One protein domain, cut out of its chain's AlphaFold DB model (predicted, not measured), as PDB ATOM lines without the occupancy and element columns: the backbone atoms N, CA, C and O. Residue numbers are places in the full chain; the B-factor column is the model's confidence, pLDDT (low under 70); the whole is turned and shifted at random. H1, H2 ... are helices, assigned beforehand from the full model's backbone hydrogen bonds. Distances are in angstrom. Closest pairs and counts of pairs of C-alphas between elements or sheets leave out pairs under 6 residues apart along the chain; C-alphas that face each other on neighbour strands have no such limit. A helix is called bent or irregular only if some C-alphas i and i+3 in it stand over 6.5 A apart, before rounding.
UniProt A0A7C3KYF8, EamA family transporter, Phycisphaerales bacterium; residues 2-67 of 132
ATOM      1  N   LYS A   2       8.523   7.221  45.009       78.38
ATOM      2  CA  LYS A   2       9.069   7.672  43.714       78.38
ATOM      3  C   LYS A   2      10.213   8.669  43.991       78.38
ATOM      4  O   LYS A   2       9.928   9.681  44.629       78.38
ATOM      5  N   PRO A   3      11.463   8.427  43.546       73.56
ATOM      6  CA  PRO A   3      12.620   9.285  43.851       73.56
ATOM      7  C   PRO A   3      12.393  10.764  43.512       73.56
ATOM      8  O   PRO A   3      12.768  11.647  44.276       73.56
ATOM      9  N   LEU A   4      11.678  11.019  42.414       77.94
ATOM     10  CA  LEU A   4      11.270  12.353  41.971       77.94
ATOM     11  C   LEU A   4      10.396  13.103  42.986       77.94
ATOM     12  O   LEU A   4      10.570  14.303  43.155       77.94
ATOM     13  N   LEU A   5       9.487  12.414  43.685       84.12
ATOM     14  CA  LEU A   5       8.636  13.049  44.700       84.12
ATOM     15  C   LEU A   5       9.437  13.424  45.947       84.12
ATOM     16  O   LEU A   5       9.226  14.495  46.506       84.12
ATOM     17  N   ALA A   6      10.373  12.566  46.365       82.62
ATOM     18  CA  ALA A   6      11.253  12.863  47.493       82.62
ATOM     19  C   ALA A   6      12.166  14.062  47.185       82.62
ATOM     20  O   ALA A   6      12.283  14.967  48.008       82.62
ATOM     21  N   PHE A   7      12.739  14.105  45.978       81.94
ATOM     22  CA  PHE A   7      13.539  15.239  45.519       81.94
ATOM     23  C   PHE A   7      12.722  16.535  45.454       81.94
ATOM     24  O   PHE A   7      13.161  17.547  45.989       81.94
ATOM     25  N   ALA A   8      11.527  16.499  44.854       85.88
ATOM     26  CA  ALA A   8      10.657  17.669  44.754       85.88
ATOM     27  C   ALA A   8      10.244  18.211  46.132       85.88
ATOM     28  O   ALA A   8      10.228  19.421  46.339       85.88
ATOM     29  N   ALA A   9       9.948  17.330  47.091       88.56
ATOM     30  CA  ALA A   9       9.627  17.749  48.449       88.56
ATOM     31  C   ALA A   9      10.827  18.437  49.118       88.56
ATOM     32  O   ALA A   9      10.700  19.540  49.643       88.56
ATOM     33  N   VAL A  10      12.012  17.819  49.070       86.75
ATOM     34  CA  VAL A  10      13.208  18.384  49.715       86.75
ATOM     35  C   VAL A  10      13.679  19.669  49.039       86.75
ATOM     36  O   VAL A  10      14.087  20.593  49.741       86.75
ATOM     37  N   SER A  11      13.563  19.787  47.715       86.62
ATOM     38  CA  SER A  11      13.910  21.024  47.011       86.62
ATOM     39  C   SER A  11      12.979  22.177  47.378       86.62
ATOM     40  O   SER A  11      13.461  23.291  47.552       86.62
ATOM     41  N   GLN A  12      11.681  21.925  47.587       90.81
ATOM     42  CA  GLN A  12      10.743  22.937  48.085       90.81
ATOM     43  C   GLN A  12      11.097  23.394  49.502       90.81
ATOM     44  O   GLN A  12      11.166  24.596  49.756       90.81
ATOM     45  N   TYR A  13      11.382  22.454  50.410       91.44
ATOM     46  CA  TYR A  13      11.836  22.806  51.756       91.44
ATOM     47  C   TYR A  13      13.121  23.634  51.711       91.44
ATOM     48  O   TYR A  13      13.190  24.678  52.352       91.44
ATOM     49  N   ALA A  14      14.115  23.227  50.919       88.81
ATOM     50  CA  ALA A  14      15.358  23.976  50.771       88.81
ATOM     51  C   ALA A  14      15.124  25.369  50.162       88.81
ATOM     52  O   ALA A  14      15.654  26.350  50.678       88.81
ATOM     53  N   ALA A  15      14.294  25.474  49.121       88.88
ATOM     54  CA  ALA A  15      13.987  26.725  48.431       88.88
ATOM     55  C   ALA A  15      13.230  27.737  49.301       88.88
ATOM     56  O   ALA A  15      13.283  28.927  49.020       88.88
ATOM     57  N   ILE A  16      12.541  27.289  50.350       93.69
ATOM     58  CA  ILE A  16      11.847  28.179  51.289       93.69
ATOM     59  C   ILE A  16      12.731  28.461  52.504       93.69
ATOM     60  O   ILE A  16      12.954  29.617  52.866       93.69
ATOM     61  N   VAL A  17      13.263  27.414  53.135       93.81
ATOM     62  CA  VAL A  17      14.012  27.529  54.388       93.81
ATOM     63  C   VAL A  17      15.336  28.255  54.174       93.81
ATOM     64  O   VAL A  17      15.657  29.142  54.961       93.81
ATOM     65  N   MET A  18      16.089  27.943  53.110       90.00
ATOM     66  CA  MET A  18      17.404  28.560  52.898       90.00
ATOM     67  C   MET A  18      17.308  30.071  52.649       90.00
ATOM     68  O   MET A  18      17.988  30.805  53.367       90.00
ATOM     69  N   PRO A  19      16.451  30.588  51.743       90.50
ATOM     70  CA  PRO A  19      16.295  32.034  51.589       90.50
ATOM     71  C   PRO A  19      15.739  32.710  52.842       90.50
ATOM     72  O   PRO A  19      16.191  33.794  53.192       90.50
ATOM     73  N   THR A  20      14.823  32.062  53.571       92.88
ATOM     74  CA  THR A  20      14.298  32.608  54.837       92.88
ATOM     75  C   THR A  20      15.415  32.789  55.866       92.88
ATOM     76  O   THR A  20      15.543  33.853  56.474       92.88
ATOM     77  N   LEU A  21      16.268  31.775  56.038       92.06
ATOM     78  CA  LEU A  21      17.426  31.853  56.929       92.06
ATOM     79  C   LEU A  21      18.466  32.867  56.433       92.06
ATOM     80  O   LEU A  21      19.058  33.567  57.252       92.06
ATOM     81  N   MET A  22      18.666  32.978  55.118       90.12
ATOM     82  CA  MET A  22      19.563  33.961  54.509       90.12
ATOM     83  C   MET A  22      19.087  35.397  54.749       90.12
ATOM     84  O   MET A  22      19.897  36.247  55.095       90.12
ATOM     85  N   ILE A  23      17.787  35.670  54.632       92.12
ATOM     86  CA  ILE A  23      17.235  36.998  54.922       92.12
ATOM     87  C   ILE A  23      17.341  37.296  56.419       92.12
ATOM     88  O   ILE A  23      17.705  38.402  56.792       92.12
ATOM     89  N   TRP A  24      17.070  36.318  57.289       92.88
ATOM     90  CA  TRP A  24      17.063  36.549  58.736       92.88
ATOM     91  C   TRP A  24      18.460  36.656  59.366       92.88
ATOM     92  O   TRP A  24      18.667  37.468  60.265       92.88
ATOM     93  N   LYS A  25      19.415  35.825  58.934       92.00
ATOM     94  CA  LYS A  25      20.756  35.710  59.543       92.00
ATOM     95  C   LYS A  25      21.917  35.942  58.582       92.00
ATOM     96  O   LYS A  25      23.065  35.970  59.024       92.00
ATOM     97  N   GLY A  26      21.657  36.038  57.284       85.94
ATOM     98  CA  GLY A  26      22.703  36.274  56.301       85.94
ATOM     99  C   GLY A  26      23.319  37.655  56.477       85.94
ATOM    100  O   GLY A  26      22.668  38.606  56.916       85.94
ATOM    101  N   LYS A  27      24.596  37.768  56.107       83.94
ATOM    102  CA  LYS A  27      25.278  39.060  56.046       83.94
ATOM    103  C   LYS A  27      24.473  39.997  55.139       83.94
ATOM    104  O   LYS A  27      24.080  39.600  54.043       83.94
ATOM    105  N   GLU A  28      24.183  41.196  55.643       86.62
ATOM    106  CA  GLU A  28      23.375  42.215  54.952       86.62
ATOM    107  C   GLU A  28      22.017  41.688  54.457       86.62
ATOM    108  O   GLU A  28      21.541  42.063  53.389       86.62
ATOM    109  N   HIS A  29      21.398  40.778  55.219       85.44
ATOM    110  CA  HIS A  29      20.120  40.138  54.880       85.44
ATOM    111  C   HIS A  29      20.123  39.460  53.495       85.44
ATOM    112  O   HIS A  29      19.084  39.318  52.853       85.44
ATOM    113  N   GLY A  30      21.305  39.045  53.020       80.81
ATOM    114  CA  GLY A  30      21.476  38.379  51.733       80.81
ATOM    115  C   GLY A  30      21.751  39.297  50.538       80.81
ATOM    116  O   GLY A  30      21.910  38.792  49.427       80.81
ATOM    117  N   LEU A  31      21.864  40.614  50.736       86.06
ATOM    118  CA  LEU A  31      22.158  41.562  49.651       86.06
ATOM    119  C   LEU A  31      23.565  41.404  49.053       86.06
ATOM    120  O   LEU A  31      23.776  41.790  47.908       86.06
ATOM    121  N   VAL A  32      24.478  40.729  49.759       84.50
ATOM    122  CA  VAL A  32      25.849  40.408  49.309       84.50
ATOM    123  C   VAL A  32      25.890  39.706  47.943       84.50
ATOM    124  O   VAL A  32      26.898  39.759  47.246       84.50
ATOM    125  N   VAL A  33      24.796  39.065  47.518       82.25
ATOM    126  CA  VAL A  33      24.671  38.490  46.169       82.25
ATOM    127  C   VAL A  33      24.901  39.521  45.059       82.25
ATOM    128  O   VAL A  33      25.443  39.158  44.016       82.25
ATOM    129  N   PHE A  34      24.529  40.786  45.272       85.56
ATOM    130  CA  PHE A  34      24.715  41.854  44.284       85.56
ATOM    131  C   PHE A  34      26.167  42.333  44.174       85.56
ATOM    132  O   PHE A  34      26.535  42.898  43.147       85.56
ATOM    133  N   ASP A  35      26.998  42.039  45.175       88.00
ATOM    134  CA  ASP A  35      28.426  42.371  45.182       88.00
ATOM    135  C   ASP A  35      29.296  41.256  44.582       88.00
ATOM    136  O   ASP A  35      30.513  41.403  44.440       88.00
ATOM    137  N   LEU A  36      28.694  40.114  44.228       86.69
ATOM    138  CA  LEU A  36      29.417  39.003  43.623       86.69
ATOM    139  C   LEU A  36      29.822  39.339  42.188       86.69
ATOM    140  O   LEU A  36      29.018  39.742  41.348       86.69
ATOM    141  N   THR A  37      31.082  39.064  41.869       93.12
ATOM    142  CA  THR A  37      31.562  39.102  40.487       93.12
ATOM    143  C   THR A  37      30.854  38.039  39.639       93.12
ATOM    144  O   THR A  37      30.474  36.972  40.134       93.12
ATOM    145  N   GLY A  38      30.734  38.270  38.328       92.19
ATOM    146  CA  GLY A  38      30.081  37.317  37.419       92.19
ATOM    147  C   GLY A  38      30.687  35.904  37.460       92.19
ATOM    148  O   GLY A  38      29.965  34.917  37.336       92.19
ATOM    149  N   ILE A  39      31.995  35.787  37.719       93.31
ATOM    150  CA  ILE A  39      32.664  34.486  37.854       93.31
ATOM    151  C   ILE A  39      32.298  33.771  39.162       93.31
ATOM    152  O   ILE A  39      32.099  32.559  39.159       93.31
ATOM    153  N   GLN A  40      32.151  34.499  40.273       92.62
ATOM    154  CA  GLN A  40      31.689  33.928  41.544       92.62
ATOM    155  C   GLN A  40      30.243  33.448  41.429       92.62
ATOM    156  O   GLN A  40      29.921  32.365  41.913       92.62
ATOM    157  N   MET A  41      29.396  34.210  40.730       92.00
ATOM    158  CA  MET A  41      28.025  33.799  40.435       92.00
ATOM    159  C   MET A  41      27.992  32.513  39.602       92.00
ATOM    160  O   MET A  41      27.251  31.585  39.925       92.00
ATOM    161  N   LEU A  42      28.842  32.411  38.573       93.62
ATOM    162  CA  LEU A  42      28.959  31.193  37.771       93.62
ATOM    163  C   LEU A  42      29.373  29.989  38.628       93.62
ATOM    164  O   LEU A  42      28.734  28.942  38.548       93.62
ATOM    165  N   TRP A  43      30.395  30.133  39.479       94.12
ATOM    166  CA  TRP A  43      30.818  29.066  40.390       94.12
ATOM    167  C   TRP A  43      29.715  28.646  41.360       94.12
ATOM    168  O   TRP A  43      29.558  27.453  41.622       94.12
ATOM    169  N   LEU A  44      28.922  29.597  41.854       91.12
ATOM    170  CA  LEU A  44      27.795  29.328  42.741       91.12
ATOM    171  C   LEU A  44      26.701  28.525  42.024       91.12
ATOM    172  O   LEU A  44      26.220  27.529  42.562       91.12
ATOM    173  N   VAL A  45      26.369  28.891  40.782       91.31
ATOM    174  CA  VAL A  45      25.406  28.146  39.952       91.31
ATOM    175  C   VAL A  45      25.918  26.740  39.639       91.31
ATOM    176  O   VAL A  45      25.187  25.768  39.824       91.31
ATOM    177  N   VAL A  46      27.176  26.604  39.210       95.00
ATOM    178  CA  VAL A  46      27.791  25.298  38.924       95.00
ATOM    179  C   VAL A  46      27.797  24.420  40.176       95.00
ATOM    180  O   VAL A  46      27.401  23.256  40.114       95.00
ATOM    181  N   SER A  47      28.177  24.982  41.325       91.56
ATOM    182  CA  SER A  47      28.166  24.282  42.610       91.56
ATOM    183  C   SER A  47      26.761  23.812  42.991       91.56
ATOM    184  O   SER A  47      26.583  22.648  43.348       91.56
ATOM    185  N   ALA A  48      25.742  24.664  42.841       89.31
ATOM    186  CA  ALA A  48      24.356  24.303  43.126       89.31
ATOM    187  C   ALA A  48      23.850  23.174  42.209       89.31
ATOM    188  O   ALA A  48      23.206  22.233  42.680       89.31
ATOM    189  N   LEU A  49      24.176  23.219  40.914       91.00
ATOM    190  CA  LEU A  49      23.788  22.177  39.961       91.00
ATOM    191  C   LEU A  49      24.456  20.834  40.271       91.00
ATOM    192  O   LEU A  49      23.785  19.803  40.263       91.00
ATOM    193  N   VAL A  50      25.755  20.834  40.570       92.25
ATOM    194  CA  VAL A  50      26.500  19.604  40.870       92.25
ATOM    195  C   VAL A  50      26.115  19.050  42.243       92.25
ATOM    196  O   VAL A  50      25.799  17.867  42.363       92.25
ATOM    197  N   GLY A  51      26.097  19.894  43.274       86.44
ATOM    198  CA  GLY A  51      25.817  19.490  44.650       86.44
ATOM    199  C   GLY A  51      24.352  19.123  44.872       86.44
ATOM    200  O   GLY A  51      24.043  17.990  45.239       86.44
ATOM    201  N   ILE A  52      23.437  20.066  44.633       85.62
ATOM    202  CA  ILE A  52      22.007  19.876  44.911       85.62
ATOM    203  C   ILE A  52      21.343  19.127  43.759       85.62
ATOM    204  O   ILE A  52      20.649  18.141  43.995       85.62
ATOM    205  N   GLY A  53      21.550  19.564  42.516       84.44
ATOM    206  CA  GLY A  53      20.886  18.968  41.356       84.44
ATOM    207  C   GLY A  53      21.283  17.505  41.147       84.44
ATOM    208  O   GLY A  53      20.468  16.592  41.312       84.44
ATOM    209  N   ILE A  54      22.549  17.275  40.798       87.75
ATOM    210  CA  ILE A  54      23.073  15.941  40.484       87.75
ATOM    211  C   ILE A  54      23.223  15.108  41.760       87.75
ATOM    212  O   ILE A  54      22.716  13.985  41.814       87.75
ATOM    213  N   GLY A  55      23.865  15.657  42.795       87.38
ATOM    214  CA  GLY A  55      24.141  14.944  44.042       87.38
ATOM    215  C   GLY A  55      22.885  14.375  44.702       87.38
ATOM    216  O   GLY A  55      22.826  13.171  44.965       87.38
ATOM    217  N   HIS A  56      21.834  15.182  44.901       86.75
ATOM    218  CA  HIS A  56      20.608  14.661  45.517       86.75
ATOM    219  C   HIS A  56      19.820  13.724  44.604       86.75
ATOM    220  O   HIS A  56      19.259  12.743  45.095       86.75
ATOM    221  N   THR A  57      19.793  13.958  43.290       86.06
ATOM    222  CA  THR A  57      19.107  13.039  42.367       86.06
ATOM    223  C   THR A  57      19.756  11.654  42.392       86.06
ATOM    224  O   THR A  57      19.059  10.647  42.540       86.06
ATOM    225  N   LEU A  58      21.092  11.592  42.327       86.06
ATOM    226  CA  LEU A  58      21.842  10.338  42.432       86.06
ATOM    227  C   LEU A  58      21.688   9.690  43.809       86.06
ATOM    228  O   LEU A  58      21.582   8.465  43.890       86.06
ATOM    229  N   TYR A  59      21.615  10.481  44.881       86.69
ATOM    230  CA  TYR A  59      21.367   9.982  46.233       86.69
ATOM    231  C   TYR A  59      20.004   9.288  46.347       86.69
ATOM    232  O   TYR A  59      19.934   8.132  46.768       86.69
ATOM    233  N   TYR A  60      18.920   9.937  45.906       86.06
ATOM    234  CA  TYR A  60      17.583   9.334  45.939       86.06
ATOM    235  C   TYR A  60      17.458   8.137  44.997       86.06
ATOM    236  O   TYR A  60      16.799   7.150  45.336       86.06
ATOM    237  N   PHE A  61      18.118   8.185  43.838       84.81
ATOM    238  CA  PHE A  61      18.203   7.039  42.941       84.81
ATOM    239  C   PHE A  61      18.906   5.853  43.617       84.81
ATOM    240  O   PHE A  61      18.355   4.752  43.662       84.81
ATOM    241  N   SER A  62      20.073   6.085  44.221       84.88
ATOM    242  CA  SER A  62      20.851   5.066  44.935       84.88
ATOM    243  C   SER A  62      20.068   4.479  46.102       84.88
ATOM    244  O   SER A  62      20.010   3.263  46.247       84.88
ATOM    245  N   MET A  63      19.376   5.316  46.874       85.94
ATOM    246  CA  MET A  63      18.498   4.877  47.957       85.94
ATOM    247  C   MET A  63      17.366   3.972  47.456       85.94
ATOM    248  O   MET A  63      17.046   2.976  48.101       85.94
ATOM    249  N   SER A  64      16.780   4.279  46.295       84.12
ATOM    250  CA  SER A  64      15.718   3.453  45.711       84.12
ATOM    251  C   SER A  64      16.202   2.101  45.176       84.12
ATOM    252  O   SER A  64      15.411   1.163  45.125       84.12
ATOM    253  N   ARG A  65      17.486   1.984  44.801       82.69
ATOM    254  CA  ARG A  65      18.086   0.741  44.287       82.69
ATOM    255  C   ARG A  65      18.767  -0.114  45.351       82.69
ATOM    256  O   ARG A  65      18.623  -1.330  45.329       82.69
ATOM    257  N   LEU A  66      19.544   0.508  46.228       83.19
ATOM    258  CA  LEU A  66      20.400  -0.163  47.212       83.19
ATOM    259  C   LEU A  66      19.745  -0.233  48.599       83.19
ATOM    260  O   LEU A  66      20.186  -0.985  49.464       83.19
ATOM    261  N   GLY A  67      18.672   0.531  48.807       83.75
ATOM    262  CA  GLY A  67      18.003   0.656  50.091       83.75
ATOM    263  C   GLY A  67      18.597   1.760  50.966       83.75
ATOM    264  O   GLY A  67      19.701   2.266  50.749       83.75
TER     265      GLY A  67
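What this domain is: This is residues 2 to 67 of the 132 residues of the protein "EamA family transporter" of Phycisphaerales bacterium (UniProt A0A7C3KYF8). The longest helix, H3, and the long helix H1 make a flat, open V, meeting where H1 begins and near the end of H3, while short H2 bridges the wide end. The printed part has 66 residues, with three named helices in the order H1, H2, H3 and no named strand: all helix. It is loose, with a radius of gyration of the C-alphas of 14.8 A and spans of 43 by 26 by 13 A.

Where its parts are: Find C-alpha 38 at (30.081, 37.317, 37.419); from there H3, residues 38 to 66, runs 39.9 A to C-alpha 66 at (20.400, -0.163, 47.212). H1, residues 3 to 25, starts at C-alpha 3 (12.620, 9.285, 43.851) and is 31.8 A long. H2, residues 27 to 35, is irregular: C-alphas 29 and 32 are 8.0 A apart.

How they stand to each other: H3 touches H1 with residues 56 to 64 alone, closest at the C-alphas of Tyr 60 and Pro 3, 5.4 A; they run opposite ways at a steep tilt of 39 degrees. H1 and H2 touch only at the corner, closest at the C-alphas of Ile 23 and His 29, 4.3 A. H2 and H3 are only just apart, at 8.1 A. O i to N i+4 pairs are within hydrogen-bond range in 18 of 19 for H1, 24 of 25 for H3 and 0 of 5 for H2, where 5 of 6 O i to N i+3 pairs are.

The domain as a whole: The two C-alphas farthest apart, of Asp 35 and Leu 66, are 43.3 A apart. The printed part has no cut, both links are tight, and no printed residue is under 70 in pLDDT.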